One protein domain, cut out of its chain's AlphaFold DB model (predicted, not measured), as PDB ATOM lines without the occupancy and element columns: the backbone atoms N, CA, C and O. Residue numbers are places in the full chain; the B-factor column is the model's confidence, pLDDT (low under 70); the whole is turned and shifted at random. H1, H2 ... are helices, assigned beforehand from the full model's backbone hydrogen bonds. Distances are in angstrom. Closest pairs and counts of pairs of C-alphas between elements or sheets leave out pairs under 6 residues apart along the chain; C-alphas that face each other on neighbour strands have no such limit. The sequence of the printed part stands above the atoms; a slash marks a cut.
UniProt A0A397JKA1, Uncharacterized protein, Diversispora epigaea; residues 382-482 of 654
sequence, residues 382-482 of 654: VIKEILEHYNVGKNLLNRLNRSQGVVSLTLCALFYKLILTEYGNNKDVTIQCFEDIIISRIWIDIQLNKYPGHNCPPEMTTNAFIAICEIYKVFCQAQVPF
ATOM      1  N   VAL A 382     157.314 115.297  89.492       93.19
ATOM      2  CA  VAL A 382     157.197 115.723  88.089       93.19
ATOM      3  C   VAL A 382     156.433 117.042  87.969       93.19
ATOM      4  O   VAL A 382     156.838 117.930  87.219       93.19
ATOM      5  N   ILE A 383     155.343 117.212  88.719       94.56
ATOM      6  CA  ILE A 383     154.596 118.474  88.721       94.56
ATOM      7  C   ILE A 383     155.450 119.610  89.279       94.56
ATOM      8  O   ILE A 383     155.510 120.666  88.649       94.56
ATOM      9  N   LYS A 384     156.155 119.402  90.399       93.88
ATOM     10  CA  LYS A 384     157.088 120.402  90.946       93.88
ATOM     11  C   LYS A 384     158.155 120.791  89.921       93.88
ATOM     12  O   LYS A 384     158.342 121.979  89.667       93.88
ATOM     13  N   GLU A 385     158.773 119.817  89.257       94.25
ATOM     14  CA  GLU A 385     159.762 120.059  88.202       94.25
ATOM     15  C   GLU A 385     159.186 120.866  87.033       94.25
ATOM     16  O   GLU A 385     159.862 121.742  86.494       94.25
ATOM     17  N   ILE A 386     157.941 120.600  86.625       95.00
ATOM     18  CA  ILE A 386     157.267 121.369  85.571       95.00
ATOM     19  C   ILE A 386     157.071 122.821  86.022       95.00
ATOM     20  O   ILE A 386     157.428 123.741  85.284       95.00
ATOM     21  N   LEU A 387     156.540 123.045  87.228       95.31
ATOM     22  CA  LEU A 387     156.334 124.393  87.763       95.31
ATOM     23  C   LEU A 387     157.660 125.161  87.867       95.31
ATOM     24  O   LEU A 387     157.735 126.332  87.493       95.31
ATOM     25  N   GLU A 388     158.728 124.498  88.304       94.19
ATOM     26  CA  GLU A 388     160.066 125.078  88.375       94.19
ATOM     27  C   GLU A 388     160.658 125.380  87.000       94.19
ATOM     28  O   GLU A 388     161.188 126.476  86.807       94.19
ATOM     29  N   HIS A 389     160.533 124.455  86.045       93.94
ATOM     30  CA  HIS A 389     161.028 124.609  84.677       93.94
ATOM     31  C   HIS A 389     160.449 125.855  84.001       93.94
ATOM     32  O   HIS A 389     161.162 126.580  83.305       93.94
ATOM     33  N   TYR A 390     159.165 126.126  84.240       92.50
ATOM     34  CA  TYR A 390     158.477 127.294  83.699       92.50
ATOM     35  C   TYR A 390     158.517 128.524  84.614       92.50
ATOM     36  O   TYR A 390     158.006 129.574  84.235       92.50
ATOM     37  N   ASN A 391     159.174 128.443  85.775       92.25
ATOM     38  CA  ASN A 391     159.237 129.513  86.776       92.25
ATOM     39  C   ASN A 391     157.855 129.989  87.272       92.25
ATOM     40  O   ASN A 391     157.672 131.173  87.562       92.25
ATOM     41  N   VAL A 392     156.889 129.075  87.397       92.56
ATOM     42  CA  VAL A 392     155.554 129.369  87.944       92.56
ATOM     43  C   VAL A 392     155.690 129.857  89.391       92.56
ATOM     44  O   VAL A 392     156.465 129.293  90.164       92.56
ATOM     45  N   GLY A 393     154.983 130.936  89.740       84.38
ATOM     46  CA  GLY A 393     155.011 131.559  91.073       84.38
ATOM     47  C   GLY A 393     156.303 132.315  91.425       84.38
ATOM     48  O   GLY A 393     156.350 133.076  92.387       84.38
ATOM     49  N   LYS A 394     157.369 132.206  90.620       84.31
ATOM     50  CA  LYS A 394     158.650 132.866  90.917       84.31
ATOM     51  C   LYS A 394     158.651 134.338  90.483       84.31
ATOM     52  O   LYS A 394     158.100 134.709  89.446       84.31
ATOM     53  N   ASN A 395     159.380 135.170  91.237       79.31
ATOM     54  CA  ASN A 395     159.660 136.578  90.916       79.31
ATOM     55  C   ASN A 395     158.408 137.469  90.767       79.31
ATOM     56  O   ASN A 395     158.377 138.327  89.880       79.31
ATOM     57  N   LEU A 396     157.402 137.297  91.637       72.31
ATOM     58  CA  LEU A 396     156.087 137.938  91.497       72.31
ATOM     59  C   LEU A 396     156.155 139.453  91.226       72.31
ATOM     60  O   LEU A 396     155.685 139.938  90.193       72.31
ATOM     61  N   LEU A 397     156.806 140.200  92.121       72.81
ATOM     62  CA  LEU A 397     156.876 141.661  92.048       72.81
ATOM     63  C   LEU A 397     157.712 142.145  90.854       72.81
ATOM     64  O   LEU A 397     157.375 143.127  90.193       72.81
ATOM     65  N   ASN A 398     158.789 141.422  90.532       77.94
ATOM     66  CA  ASN A 398     159.637 141.723  89.381       77.94
ATOM     67  C   ASN A 398     158.869 141.576  88.064       77.94
ATOM     68  O   ASN A 398     159.074 142.391  87.165       77.94
ATOM     69  N   ARG A 399     157.986 140.576  87.946       76.62
ATOM     70  CA  ARG A 399     157.152 140.387  86.751       76.62
ATOM     71  C   ARG A 399     156.205 141.560  86.543       76.62
ATOM     72  O   ARG A 399     156.194 142.104  85.448       76.62
ATOM     73  N   LEU A 400     155.501 142.000  87.585       79.62
ATOM     74  CA  LEU A 400     154.607 143.164  87.515       79.62
ATOM     75  C   LEU A 400     155.346 144.486  87.271       79.62
ATOM     76  O   LEU A 400     154.873 145.322  86.510       79.62
ATOM     77  N   ASN A 401     156.504 144.693  87.905       78.00
ATOM     78  CA  ASN A 401     157.244 145.956  87.800       78.00
ATOM     79  C   ASN A 401     157.999 146.101  86.469       78.00
ATOM     80  O   ASN A 401     158.179 147.215  85.986       78.00
ATOM     81  N   ARG A 402     158.496 144.997  85.894       67.50
ATOM     82  CA  ARG A 402     159.309 145.011  84.662       67.50
ATOM     83  C   ARG A 402     158.506 144.722  83.397       67.50
ATOM     84  O   ARG A 402     159.069 144.815  82.306       67.50
ATOM     85  N   SER A 403     157.233 144.343  83.508       63.09
ATOM     86  CA  SER A 403     156.418 144.009  82.342       63.09
ATOM     87  C   SER A 403     156.124 145.258  81.511       63.09
ATOM     88  O   SER A 403     155.201 146.013  81.805       63.09
ATOM     89  N   GLN A 404     156.886 145.445  80.434       64.31
ATOM     90  CA  GLN A 404     156.511 146.322  79.318       64.31
ATOM     91  C   GLN A 404     155.455 145.676  78.394       64.31
ATOM     92  O   GLN A 404     155.110 146.265  77.380       64.31
ATOM     93  N   GLY A 405     154.958 144.476  78.717       79.81
ATOM     94  CA  GLY A 405     153.972 143.744  77.919       79.81
ATOM     95  C   GLY A 405     152.988 142.942  78.772       79.81
ATOM     96  O   GLY A 405     152.973 143.056  79.998       79.81
ATOM     97  N   VAL A 406     152.171 142.125  78.106       84.44
ATOM     98  CA  VAL A 406     151.099 141.334  78.728       84.44
ATOM     99  C   VAL A 406     151.638 140.339  79.760       84.44
ATOM    100  O   VAL A 406     152.495 139.511  79.448       84.44
ATOM    101  N   VAL A 407     151.094 140.379  80.981       89.44
ATOM    102  CA  VAL A 407     151.332 139.358  82.011       89.44
ATOM    103  C   VAL A 407     150.164 138.375  82.001       89.44
ATOM    104  O   VAL A 407     149.089 138.662  82.517       89.44
ATOM    105  N   SER A 408     150.385 137.211  81.391       90.81
ATOM    106  CA  SER A 408     149.414 136.111  81.323       90.81
ATOM    107  C   SER A 408     149.814 134.950  82.237       90.81
ATOM    108  O   SER A 408     150.854 135.010  82.904       90.81
ATOM    109  N   LEU A 409     148.982 133.911  82.262       93.00
ATOM    110  CA  LEU A 409     149.291 132.635  82.892       93.00
ATOM    111  C   LEU A 409     150.505 131.993  82.224       93.00
ATOM    112  O   LEU A 409     150.621 131.949  80.999       93.00
ATOM    113  N   THR A 410     151.396 131.452  83.044       93.25
ATOM    114  CA  THR A 410     152.594 130.763  82.564       93.25
ATOM    115  C   THR A 410     152.244 129.426  81.895       93.25
ATOM    116  O   THR A 410     152.833 129.064  80.876       93.25
ATOM    117  N   LEU A 411     151.265 128.706  82.451       94.62
ATOM    118  CA  LEU A 411     150.751 127.421  81.966       94.62
ATOM    119  C   LEU A 411     149.260 127.519  81.620       94.62
ATOM    120  O   LEU A 411     148.589 128.491  81.962       94.62
ATOM    121  N   CYS A 412     148.723 126.520  80.919       94.00
ATOM    122  CA  CYS A 412     147.307 126.524  80.562       94.00
ATOM    123  C   CYS A 412     146.406 126.445  81.813       94.00
ATOM    124  O   CYS A 412     146.683 125.705  82.757       94.00
ATOM    125  N   ALA A 413     145.283 127.174  81.810       95.12
ATOM    126  CA  ALA A 413     144.385 127.255  82.969       95.12
ATOM    127  C   ALA A 413     143.828 125.888  83.415       95.12
ATOM    128  O   ALA A 413     143.615 125.653  84.605       95.12
ATOM    129  N   LEU A 414     143.643 124.955  82.472       95.19
ATOM    130  CA  LEU A 414     143.211 123.592  82.788       95.19
ATOM    131  C   LEU A 414     144.232 122.842  83.650       95.19
ATOM    132  O   LEU A 414     143.827 122.040  84.486       95.19
ATOM    133  N   PHE A 415     145.530 123.105  83.494       96.00
ATOM    134  CA  PHE A 415     146.552 122.469  84.321       96.00
ATOM    135  C   PHE A 415     146.491 122.960  85.771       96.00
ATOM    136  O   PHE A 415     146.544 122.154  86.694       96.00
ATOM    137  N   TYR A 416     146.266 124.259  85.990       96.62
ATOM    138  CA  TYR A 416     146.048 124.789  87.340       96.62
ATOM    139  C   TYR A 416     144.799 124.207  87.997       96.62
ATOM    140  O   TYR A 416     144.836 123.814  89.163       96.62
ATOM    141  N   LYS A 417     143.701 124.092  87.242       96.19
ATOM    142  CA  LYS A 417     142.463 123.483  87.741       96.19
ATOM    143  C   LYS A 417     142.663 122.010  88.105       96.19
ATOM    144  O   LYS A 417     142.121 121.557  89.112       96.19
ATOM    145  N   LEU A 418     143.440 121.280  87.307       94.81
ATOM    146  CA  LEU A 418     143.810 119.893  87.579       94.81
ATOM    147  C   LEU A 418     144.613 119.782  88.880       94.81
ATOM    148  O   LEU A 418     144.236 119.002  89.743       94.81
ATOM    149  N   ILE A 419     145.648 120.612  89.065       95.12
ATOM    150  CA  ILE A 419     146.455 120.619  90.297       95.12
ATOM    151  C   ILE A 419     145.578 120.863  91.530       95.12
ATOM    152  O   ILE A 419     145.671 120.122  92.506       95.12
ATOM    153  N   LEU A 420     144.696 121.862  91.476       96.31
ATOM    154  CA  LEU A 420     143.797 122.159  92.590       96.31
ATOM    155  C   LEU A 420     142.868 120.980  92.919       96.31
ATOM    156  O   LEU A 420     142.634 120.694  94.089       96.31
ATOM    157  N   THR A 421     142.348 120.308  91.889       93.62
ATOM    158  CA  THR A 421     141.386 119.208  92.047       93.62
ATOM    159  C   THR A 421     142.054 117.947  92.602       93.62
ATOM    160  O   THR A 421     141.485 117.294  93.468       93.62
ATOM    161  N   GLU A 422     143.261 117.622  92.136       90.06
ATOM    162  CA  GLU A 422     143.981 116.397  92.517       90.06
ATOM    163  C   GLU A 422     144.719 116.531  93.858       90.06
ATOM    164  O   GLU A 422     144.777 115.582  94.637       90.06
ATOM    165  N   TYR A 423     145.295 117.702  94.155       90.44
ATOM    166  CA  TYR A 423     146.163 117.886  95.327       90.44
ATOM    167  C   TYR A 423     145.513 118.685  96.460       90.44
ATOM    168  O   TYR A 423     146.013 118.665  97.586       90.44
ATOM    169  N   GLY A 424     144.396 119.359  96.195       92.38
ATOM    170  CA  GLY A 424     143.700 120.192  97.170       92.38
ATOM    171  C   GLY A 424     144.325 121.576  97.350       92.38
ATOM    172  O   GLY A 424     145.315 121.944  96.716       92.38
ATOM    173  N   ASN A 425     143.716 122.371  98.227       91.38
ATOM    174  CA  ASN A 425     143.978 123.805  98.371       91.38
ATOM    175  C   ASN A 425     145.230 124.159  99.195       91.38
ATOM    176  O   ASN A 425     145.823 125.206  98.961       91.38
ATOM    177  N   ASN A 426     145.670 123.285 100.102       86.75
ATOM    178  CA  ASN A 426     146.733 123.581 101.073       86.75
ATOM    179  C   ASN A 426     148.111 122.999 100.710       86.75
ATOM    180  O   ASN A 426     149.004 122.950 101.552       86.75
ATOM    181  N   LYS A 427     148.299 122.501  99.484       92.75
ATOM    182  CA  LYS A 427     149.592 121.954  99.040       92.75
ATOM    183  C   LYS A 427     150.477 123.040  98.442       92.75
ATOM    184  O   LYS A 427     149.992 123.896  97.706       92.75
ATOM    185  N   ASP A 428     151.787 122.923  98.658       91.62
ATOM    186  CA  ASP A 428     152.786 123.880  98.159       91.62
ATOM    187  C   ASP A 428     152.654 124.170  96.663       91.62
ATOM    188  O   ASP A 428     152.730 125.324  96.253       91.62
ATOM    189  N   VAL A 429     152.406 123.142  95.842       93.44
ATOM    190  CA  VAL A 429     152.232 123.325  94.391       93.44
ATOM    191  C   VAL A 429     150.975 124.102  94.044       93.44
ATOM    192  O   VAL A 429     151.011 124.920  93.134       93.44
ATOM    193  N   THR A 430     149.881 123.894  94.777       95.75
ATOM    194  CA  THR A 430     148.637 124.634  94.567       95.75
ATOM    195  C   THR A 430     148.845 126.096  94.934       95.75
ATOM    196  O   THR A 430     148.446 126.982  94.180       95.75
ATOM    197  N   ILE A 431     149.545 126.361  96.037       93.25
ATOM    198  CA  ILE A 431     149.860 127.727  96.453       93.25
ATOM    199  C   ILE A 431     150.824 128.390  95.451       93.25
ATOM    200  O   ILE A 431     150.619 129.539  95.073       93.25
ATOM    201  N   GLN A 432     151.817 127.662  94.934       94.00
ATOM    202  CA  GLN A 432     152.709 128.147  93.874       94.00
ATOM    203  C   GLN A 432     151.958 128.448  92.563       94.00
ATOM    204  O   GLN A 432     152.275 129.412  91.866       94.00
ATOM    205  N   CYS A 433     150.942 127.657  92.205       96.44
ATOM    206  CA  CYS A 433     150.059 127.985  91.084       96.44
ATOM    207  C   CYS A 433     149.257 129.260  91.361       96.44
ATOM    208  O   CYS A 433     149.117 130.100  90.471       96.44
ATOM    209  N   PHE A 434     148.767 129.426  92.591       96.00
ATOM    210  CA  PHE A 434     148.007 130.607  92.980       96.00
ATOM    211  C   PHE A 434     148.830 131.892  92.877       96.00
ATOM    212  O   PHE A 434     148.308 132.904  92.421       96.00
ATOM    213  N   GLU A 435     150.126 131.833  93.192       93.75
ATOM    214  CA  GLU A 435     151.069 132.935  92.978       93.75
ATOM    215  C   GLU A 435     151.104 133.396  91.506       93.75
ATOM    216  O   GLU A 435     151.054 134.591  91.225       93.75
ATOM    217  N   ASP A 436     151.138 132.487  90.527       94.50
ATOM    218  CA  ASP A 436     151.089 132.885  89.109       94.50
ATOM    219  C   ASP A 436     149.734 133.503  88.737       94.50
ATOM    220  O   ASP A 436     149.680 134.543  88.080       94.50
ATOM    221  N   ILE A 437     148.644 132.896  89.213       96.38
ATOM    222  CA  ILE A 437     147.272 133.327  88.923       96.38
ATOM    223  C   ILE A 437     146.998 134.729  89.482       96.38
ATOM    224  O   ILE A 437     146.451 135.579  88.773       96.38
ATOM    225  N   ILE A 438     147.379 134.991  90.736       94.62
ATOM    226  CA  ILE A 438     147.091 136.260  91.409       94.62
ATOM    227  C   ILE A 438     147.835 137.426  90.751       94.62
ATOM    228  O   ILE A 438     147.241 138.482  90.540       94.62
ATOM    229  N   ILE A 439     149.090 137.226  90.324       93.56
ATOM    230  CA  ILE A 439     149.843 138.229  89.552       93.56
ATOM    231  C   ILE A 439     149.095 138.566  88.266       93.56
ATOM    232  O   ILE A 439     148.874 139.743  87.979       93.56
ATOM    233  N   SER A 440     148.737 137.553  87.468       94.31
ATOM    234  CA  SER A 440     148.067 137.767  86.183       94.31
ATOM    235  C   SER A 440     146.734 138.486  86.379       94.31
ATOM    236  O   SER A 440     146.407 139.400  85.620       94.31
ATOM    237  N   ARG A 441     145.986 138.137  87.433       95.69
ATOM    238  CA  ARG A 441     144.709 138.780  87.745       95.69
ATOM    239  C   ARG A 441     144.868 140.241  88.165       95.69
ATOM    240  O   ARG A 441     144.124 141.088  87.672       95.69
ATOM    241  N   ILE A 442     145.836 140.544  89.025       93.75
ATOM    242  CA  ILE A 442     146.103 141.919  89.469       93.75
ATOM    243  C   ILE A 442     146.646 142.764  88.316       93.75
ATOM    244  O   ILE A 442     146.274 143.925  88.176       93.75
ATOM    245  N   TRP A 443     147.465 142.189  87.434       93.94
ATOM    246  CA  TRP A 443     147.898 142.889  86.227       93.94
ATOM    247  C   TRP A 443     146.706 143.293  85.349       93.94
ATOM    248  O   TRP A 443     146.665 144.435  84.892       93.94
ATOM    249  N   ILE A 444     145.723 142.401  85.151       94.44
ATOM    250  CA  ILE A 444     144.492 142.726  84.412       94.44
ATOM    251  C   ILE A 444     143.783 143.920  85.052       94.44
ATOM    252  O   ILE A 444     143.423 144.852  84.342       94.44
ATOM    253  N   ASP A 445     143.600 143.901  86.370       93.31
ATOM    254  CA  ASP A 445     142.937 144.976  87.111       93.31
ATOM    255  C   ASP A 445     143.654 146.329  86.933       93.31
ATOM    256  O   ASP A 445     143.052 147.316  86.511       93.31
ATOM    257  N   ILE A 446     144.983 146.345  87.093       91.06
ATOM    258  CA  ILE A 446     145.816 147.531  86.840       91.06
ATOM    259  C   ILE A 446     145.624 148.054  85.407       91.06
ATOM    260  O   ILE A 446     145.518 149.265  85.198       91.06
ATOM    261  N   GLN A 447     145.579 147.167  84.404       92.12
ATOM    262  CA  GLN A 447     145.366 147.587  83.015       92.12
ATOM    263  C   GLN A 447     143.951 148.115  82.771       92.12
ATOM    264  O   GLN A 447     143.801 149.117  82.079       92.12
ATOM    265  N   LEU A 448     142.919 147.481  83.328       91.62
ATOM    266  CA  LEU A 448     141.539 147.951  83.190       91.62
ATOM    267  C   LEU A 448     141.350 149.327  83.838       91.62
ATOM    268  O   LEU A 448     140.709 150.192  83.248       91.62
ATOM    269  N   ASN A 449     141.985 149.574  84.988       89.56
ATOM    270  CA  ASN A 449     141.974 150.894  85.616       89.56
ATOM    271  C   ASN A 449     142.702 151.956  84.766       89.56
ATOM    272  O   ASN A 449     142.289 153.112  84.705       89.56
ATOM    273  N   LYS A 450     143.779 151.572  84.067       89.38
ATOM    274  CA  LYS A 450     144.500 152.465  83.146       89.38
ATOM    275  C   LYS A 450     143.687 152.805  81.887       89.38
ATOM    276  O   LYS A 450     143.877 153.881  81.322       89.38
ATOM    277  N   TYR A 451     142.807 151.906  81.452       88.12
ATOM    278  CA  TYR A 451     141.982 152.044  80.247       88.12
ATOM    279  C   TYR A 451     140.488 151.876  80.584       88.12
ATOM    280  O   TYR A 451     139.884 150.864  80.212       88.12
ATOM    281  N   PRO A 452     139.875 152.851  81.285       84.25
ATOM    282  CA  PRO A 452     138.486 152.745  81.722       84.25
ATOM    283  C   PRO A 452     137.529 152.595  80.528       84.25
ATOM    284  O   PRO A 452     137.715 153.217  79.483       84.25
ATOM    285  N   GLY A 453     136.497 151.761  80.686       84.81
ATOM    286  CA  GLY A 453     135.497 151.464  79.646       84.81
ATOM    287  C   GLY A 453     135.827 150.265  78.750       84.81
ATOM    288  O   GLY A 453     134.983 149.840  77.963       84.81
ATOM    289  N   HIS A 454     137.017 149.677  78.880       85.81
ATOM    290  CA  HIS A 454     137.338 148.404  78.242       85.81
ATOM    291  C   HIS A 454     136.888 147.219  79.107       85.81
ATOM    292  O   HIS A 454     137.112 147.201  80.310       85.81
ATOM    293  N   ASN A 455     136.328 146.182  78.478       88.56
ATOM    294  CA  ASN A 455     135.969 144.927  79.160       88.56
ATOM    295  C   ASN A 455     137.157 143.951  79.294       88.56
ATOM    296  O   ASN A 455     137.053 142.935  79.972       88.56
ATOM    297  N   CYS A 456     138.267 144.221  78.603       91.25
ATOM    298  CA  CYS A 456     139.476 143.399  78.556       91.25
ATOM    299  C   CYS A 456     140.675 144.314  78.251       91.25
ATOM    300  O   CYS A 456     140.512 145.242  77.450       91.25
ATOM    301  N   PRO A 457     141.875 144.071  78.819       92.06
ATOM    302  CA  PRO A 457     143.070 144.835  78.468       92.06
ATOM    303  C   PRO A 457     143.304 144.858  76.942       92.06
ATOM    304  O   PRO A 457     143.255 143.790  76.326       92.06
ATOM    305  N   PRO A 458     143.587 146.022  76.313       86.75
ATOM    306  CA  PRO A 458     143.624 146.158  74.848       86.75
ATOM    307  C   PRO A 458     144.613 145.225  74.134       86.75
ATOM    308  O   PRO A 458     144.380 144.792  73.004       86.75
ATOM    309  N   GLU A 459     145.730 144.916  74.787       88.12
ATOM    310  CA  GLU A 459     146.780 144.068  74.222       88.12
ATOM    311  C   GLU A 459     146.500 142.572  74.409       88.12
ATOM    312  O   GLU A 459     147.040 141.769  73.649       88.12
ATOM    313  N   MET A 460     145.662 142.193  75.379       92.50
ATOM    314  CA  MET A 460     145.391 140.806  75.764       92.50
ATOM    315  C   MET A 460     144.231 140.216  74.954       92.50
ATOM    316  O   MET A 460     143.269 140.908  74.615       92.50
ATOM    317  N   THR A 461     144.298 138.915  74.665       91.19
ATOM    318  CA  THR A 461     143.166 138.212  74.045       91.19
ATOM    319  C   THR A 461     142.012 138.002  75.027       91.19
ATOM    320  O   THR A 461     142.220 137.728  76.210       91.19
ATOM    321  N   THR A 462     140.775 138.029  74.524       91.88
ATOM    322  CA  THR A 462     139.576 137.753  75.334       91.88
ATOM    323  C   THR A 462     139.620 136.369  75.986       91.88
ATOM    324  O   THR A 462     139.225 136.225  77.137       91.88
ATOM    325  N   ASN A 463     140.152 135.359  75.292       90.75
ATOM    326  CA  ASN A 463     140.269 134.004  75.839       90.75
ATOM    327  C   ASN A 463     141.222 133.950  77.039       90.75
ATOM    328  O   ASN A 463     140.896 133.315  78.037       90.75
ATOM    329  N   ALA A 464     142.374 134.625  76.960       92.38
ATOM    330  CA  ALA A 464     143.314 134.694  78.076       92.38
ATOM    331  C   ALA A 464     142.708 135.447  79.268       92.38
ATOM    332  O   ALA A 464     142.791 134.970  80.398       92.38
ATOM    333  N   PHE A 465     142.032 136.571  79.007       94.94
ATOM    334  CA  PHE A 465     141.311 137.330  80.029       94.94
ATOM    335  C   PHE A 465     140.275 136.466  80.761       94.94
ATOM    336  O   PHE A 465     140.301 136.393  81.990       94.94
ATOM    337  N   ILE A 466     139.405 135.769  80.018       94.69
ATOM    338  CA  ILE A 466     138.388 134.876  80.594       94.69
ATOM    339  C   ILE A 466     139.061 133.776  81.418       94.69
ATOM    340  O   ILE A 466     138.716 133.596  82.583       94.69
ATOM    341  N   ALA A 467     140.067 133.100  80.856       94.50
ATOM    342  CA  ALA A 467     140.753 132.003  81.529       94.50
ATOM    343  C   ALA A 467     141.405 132.431  82.856       94.50
ATOM    344  O   ALA A 467     141.300 131.702  83.841       94.50
ATOM    345  N   ILE A 468     142.039 133.612  82.907       96.44
ATOM    346  CA  ILE A 468     142.642 134.167  84.132       96.44
ATOM    347  C   ILE A 468     141.567 134.493  85.172       96.44
ATOM    348  O   ILE A 468     141.695 134.122  86.338       96.44
ATOM    349  N   CYS A 469     140.504 135.187  84.765       96.12
ATOM    350  CA  CYS A 469     139.426 135.575  85.669       96.12
ATOM    351  C   CYS A 469     138.692 134.355  86.244       96.12
ATOM    352  O   CYS A 469     138.408 134.314  87.441       96.12
ATOM    353  N   GLU A 470     138.412 133.347  85.417       96.50
ATOM    354  CA  GLU A 470     137.758 132.110  85.843       96.50
ATOM    355  C   GLU A 470     138.641 131.294  86.788       96.50
ATOM    356  O   GLU A 470     138.175 130.888  87.854       96.50
ATOM    357  N   ILE A 471     139.918 131.080  86.447       97.25
ATOM    358  CA  ILE A 471     140.796 130.265  87.294       97.25
ATOM    359  C   ILE A 471     141.082 130.942  88.640       97.25
ATOM    360  O   ILE A 471     141.147 130.254  89.656       97.25
ATOM    361  N   TYR A 472     141.165 132.277  88.677       97.75
ATOM    362  CA  TYR A 472     141.262 133.032  89.929       97.75
ATOM    363  C   TYR A 472     140.055 132.775  90.835       97.75
ATOM    364  O   TYR A 472     140.225 132.384  91.989       97.75
ATOM    365  N   LYS A 473     138.835 132.904  90.294       96.62
ATOM    366  CA  LYS A 473     137.595 132.641  91.042       96.62
ATOM    367  C   LYS A 473     137.565 131.220  91.597       96.62
ATOM    368  O   LYS A 473     137.243 131.037  92.766       96.62
ATOM    369  N   VAL A 474     137.961 130.234  90.791       97.19
ATOM    370  CA  VAL A 474     138.039 128.824  91.207       97.19
ATOM    371  C   VAL A 474     138.997 128.634  92.392       97.19
ATOM    372  O   VAL A 474     138.641 127.965  93.358       97.19
ATOM    373  N   PHE A 475     140.187 129.242  92.357       97.69
ATOM    374  CA  PHE A 475     141.170 129.130  93.444       97.69
ATOM    375  C   PHE A 475     140.708 129.830  94.730       97.69
ATOM    376  O   PHE A 475     140.849 129.272  95.818       97.69
ATOM    377  N   CYS A 476     140.096 131.011  94.617       95.31
ATOM    378  CA  CYS A 476     139.524 131.715  95.763       95.31
ATOM    379  C   CYS A 476     138.367 130.936  96.405       95.31
ATOM    380  O   CYS A 476     138.320 130.795  97.625       95.31
ATOM    381  N   GLN A 477     137.459 130.376  95.598       95.00
ATOM    382  CA  GLN A 477     136.340 129.560  96.087       95.00
ATOM    383  C   GLN A 477     136.812 128.285  96.789       95.00
ATOM    384  O   GLN A 477     136.238 127.892  97.803       95.00
ATOM    385  N   ALA A 478     137.887 127.674  96.289       94.94
ATOM    386  CA  ALA A 478     138.531 126.539  96.938       94.94
ATOM    387  C   ALA A 478     139.343 126.925  98.188       94.94
ATOM    388  O   ALA A 478     139.931 126.049  98.815       94.94
ATOM    389  N   GLN A 479     139.367 128.207  98.569       93.75
ATOM    390  CA  GLN A 479     140.057 128.725  99.751       93.75
ATOM    391  C   GLN A 479     141.558 128.408  99.747       93.75
ATOM    392  O   GLN A 479     142.122 128.020 100.769       93.75
ATOM    393  N   VAL A 480     142.207 128.543  98.586       94.31
ATOM    394  CA  VAL A 480     143.668 128.418  98.502       94.31
ATOM    395  C   VAL A 480     144.319 129.517  99.352       94.31
ATOM    396  O   VAL A 480     143.952 130.685  99.195       94.31
ATOM    397  N   PRO A 481     145.268 129.177 100.246       92.38
ATOM    398  CA  PRO A 481     145.865 130.141 101.154       92.38
ATOM    399  C   PRO A 481     146.510 131.337 100.461       92.38
ATOM    400  O   PRO A 481     147.333 131.191  99.552       92.38
ATOM    401  N   PHE A 482     146.201 132.533 100.958       91.44
ATOM    402  CA  PHE A 482     147.000 133.715 100.666       91.44
ATOM    403  C   PHE A 482     148.267 133.704 101.531       91.44
ATOM    404  O   PHE A 482     148.228 133.323 102.700       91.44
TER     405      PHE A 482
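This is residues 382 to 482 of the 654 residues of an uncharacterized protein of Diversispora epigaea (UniProt A0A397JKA1). One long helix, H4, runs through the middle of the domain, with H1 and H2 following each other along one side of it and H3 and H5 packed on another side. H3 and H4 form a helical hairpin, while H5 crosses H4 at a steep tilt after a long link folds the backbone back. The printed part has 101 residues with five named helices, in the order H1, H2, H3, H4, H5, and no named strand; the class is all helix. It is compact, with a radius of gyration of the C-alphas of 13.4 A, and spans 39 by 26 by 22 A.

Start at H1, residues 382 to 389, which touches the hub H4, residues 428 to 450, at residues 429 to 433 of H4 alone. Their closest C-alphas, of Lys 384 and Val 429, are 6.6 A apart, at a steep tilt of 42 degrees, the same way. Next comes H2, residues 396 to 402, which touches residues 435 to 443 of H4 alone; the closest C-alphas, of Leu 396 and Ile 439, are 6.5 A apart. H2 and H4 run the same way at a shallow tilt of 34 degrees, only just short of steep. H1 and H2 are apart. Go on to H3, residues 413 to 423, which touches H4 at residues 429 to 433 of H4 alone, with the C-alphas of Leu 420 and Thr 430 closest at 5.8 A. This hairpin has a shallow tilt of 34.7 degrees, only just short of steep, opposite ways. Last is H5, residues 462 to 477, which touches residues 434 to 444 of H4 alone, at a steep tilt of 52 degrees, opposite ways; the closest C-alphas, of Ile 437 and Tyr 472, are 6.1 A apart. H5 also touches H3, the same way at a shallow tilt of 18 degrees, with the C-alphas of Ala 413 and Ala 467 closest at 6.1 A. In H1, H2, H3 and H5 every O i to N i+4 pair is within hydrogen-bond range; in H4 it is 18 of 19.

Find C-alpha 382 at (157.197, 115.723, 88.089), where H1 begins; it is 10.3 A long, and H2 is 10.4 A. H3 measures 15.6 A. From C-alpha 428 at (152.786, 123.880, 98.159), H4 runs 33.3 A to C-alpha 450. H5 covers 22.5 A and ends with C-alpha 477 at (136.340, 129.560, 96.087).

The two C-alphas farthest apart, of Val 382 and Gly 453, are 42.7 A apart. The printed part has no cut. The link from H4 to H5 is long, with 11 residues. Look at residues 402 to 404 for pLDDT under 70; the mean of the printed part is 90.8.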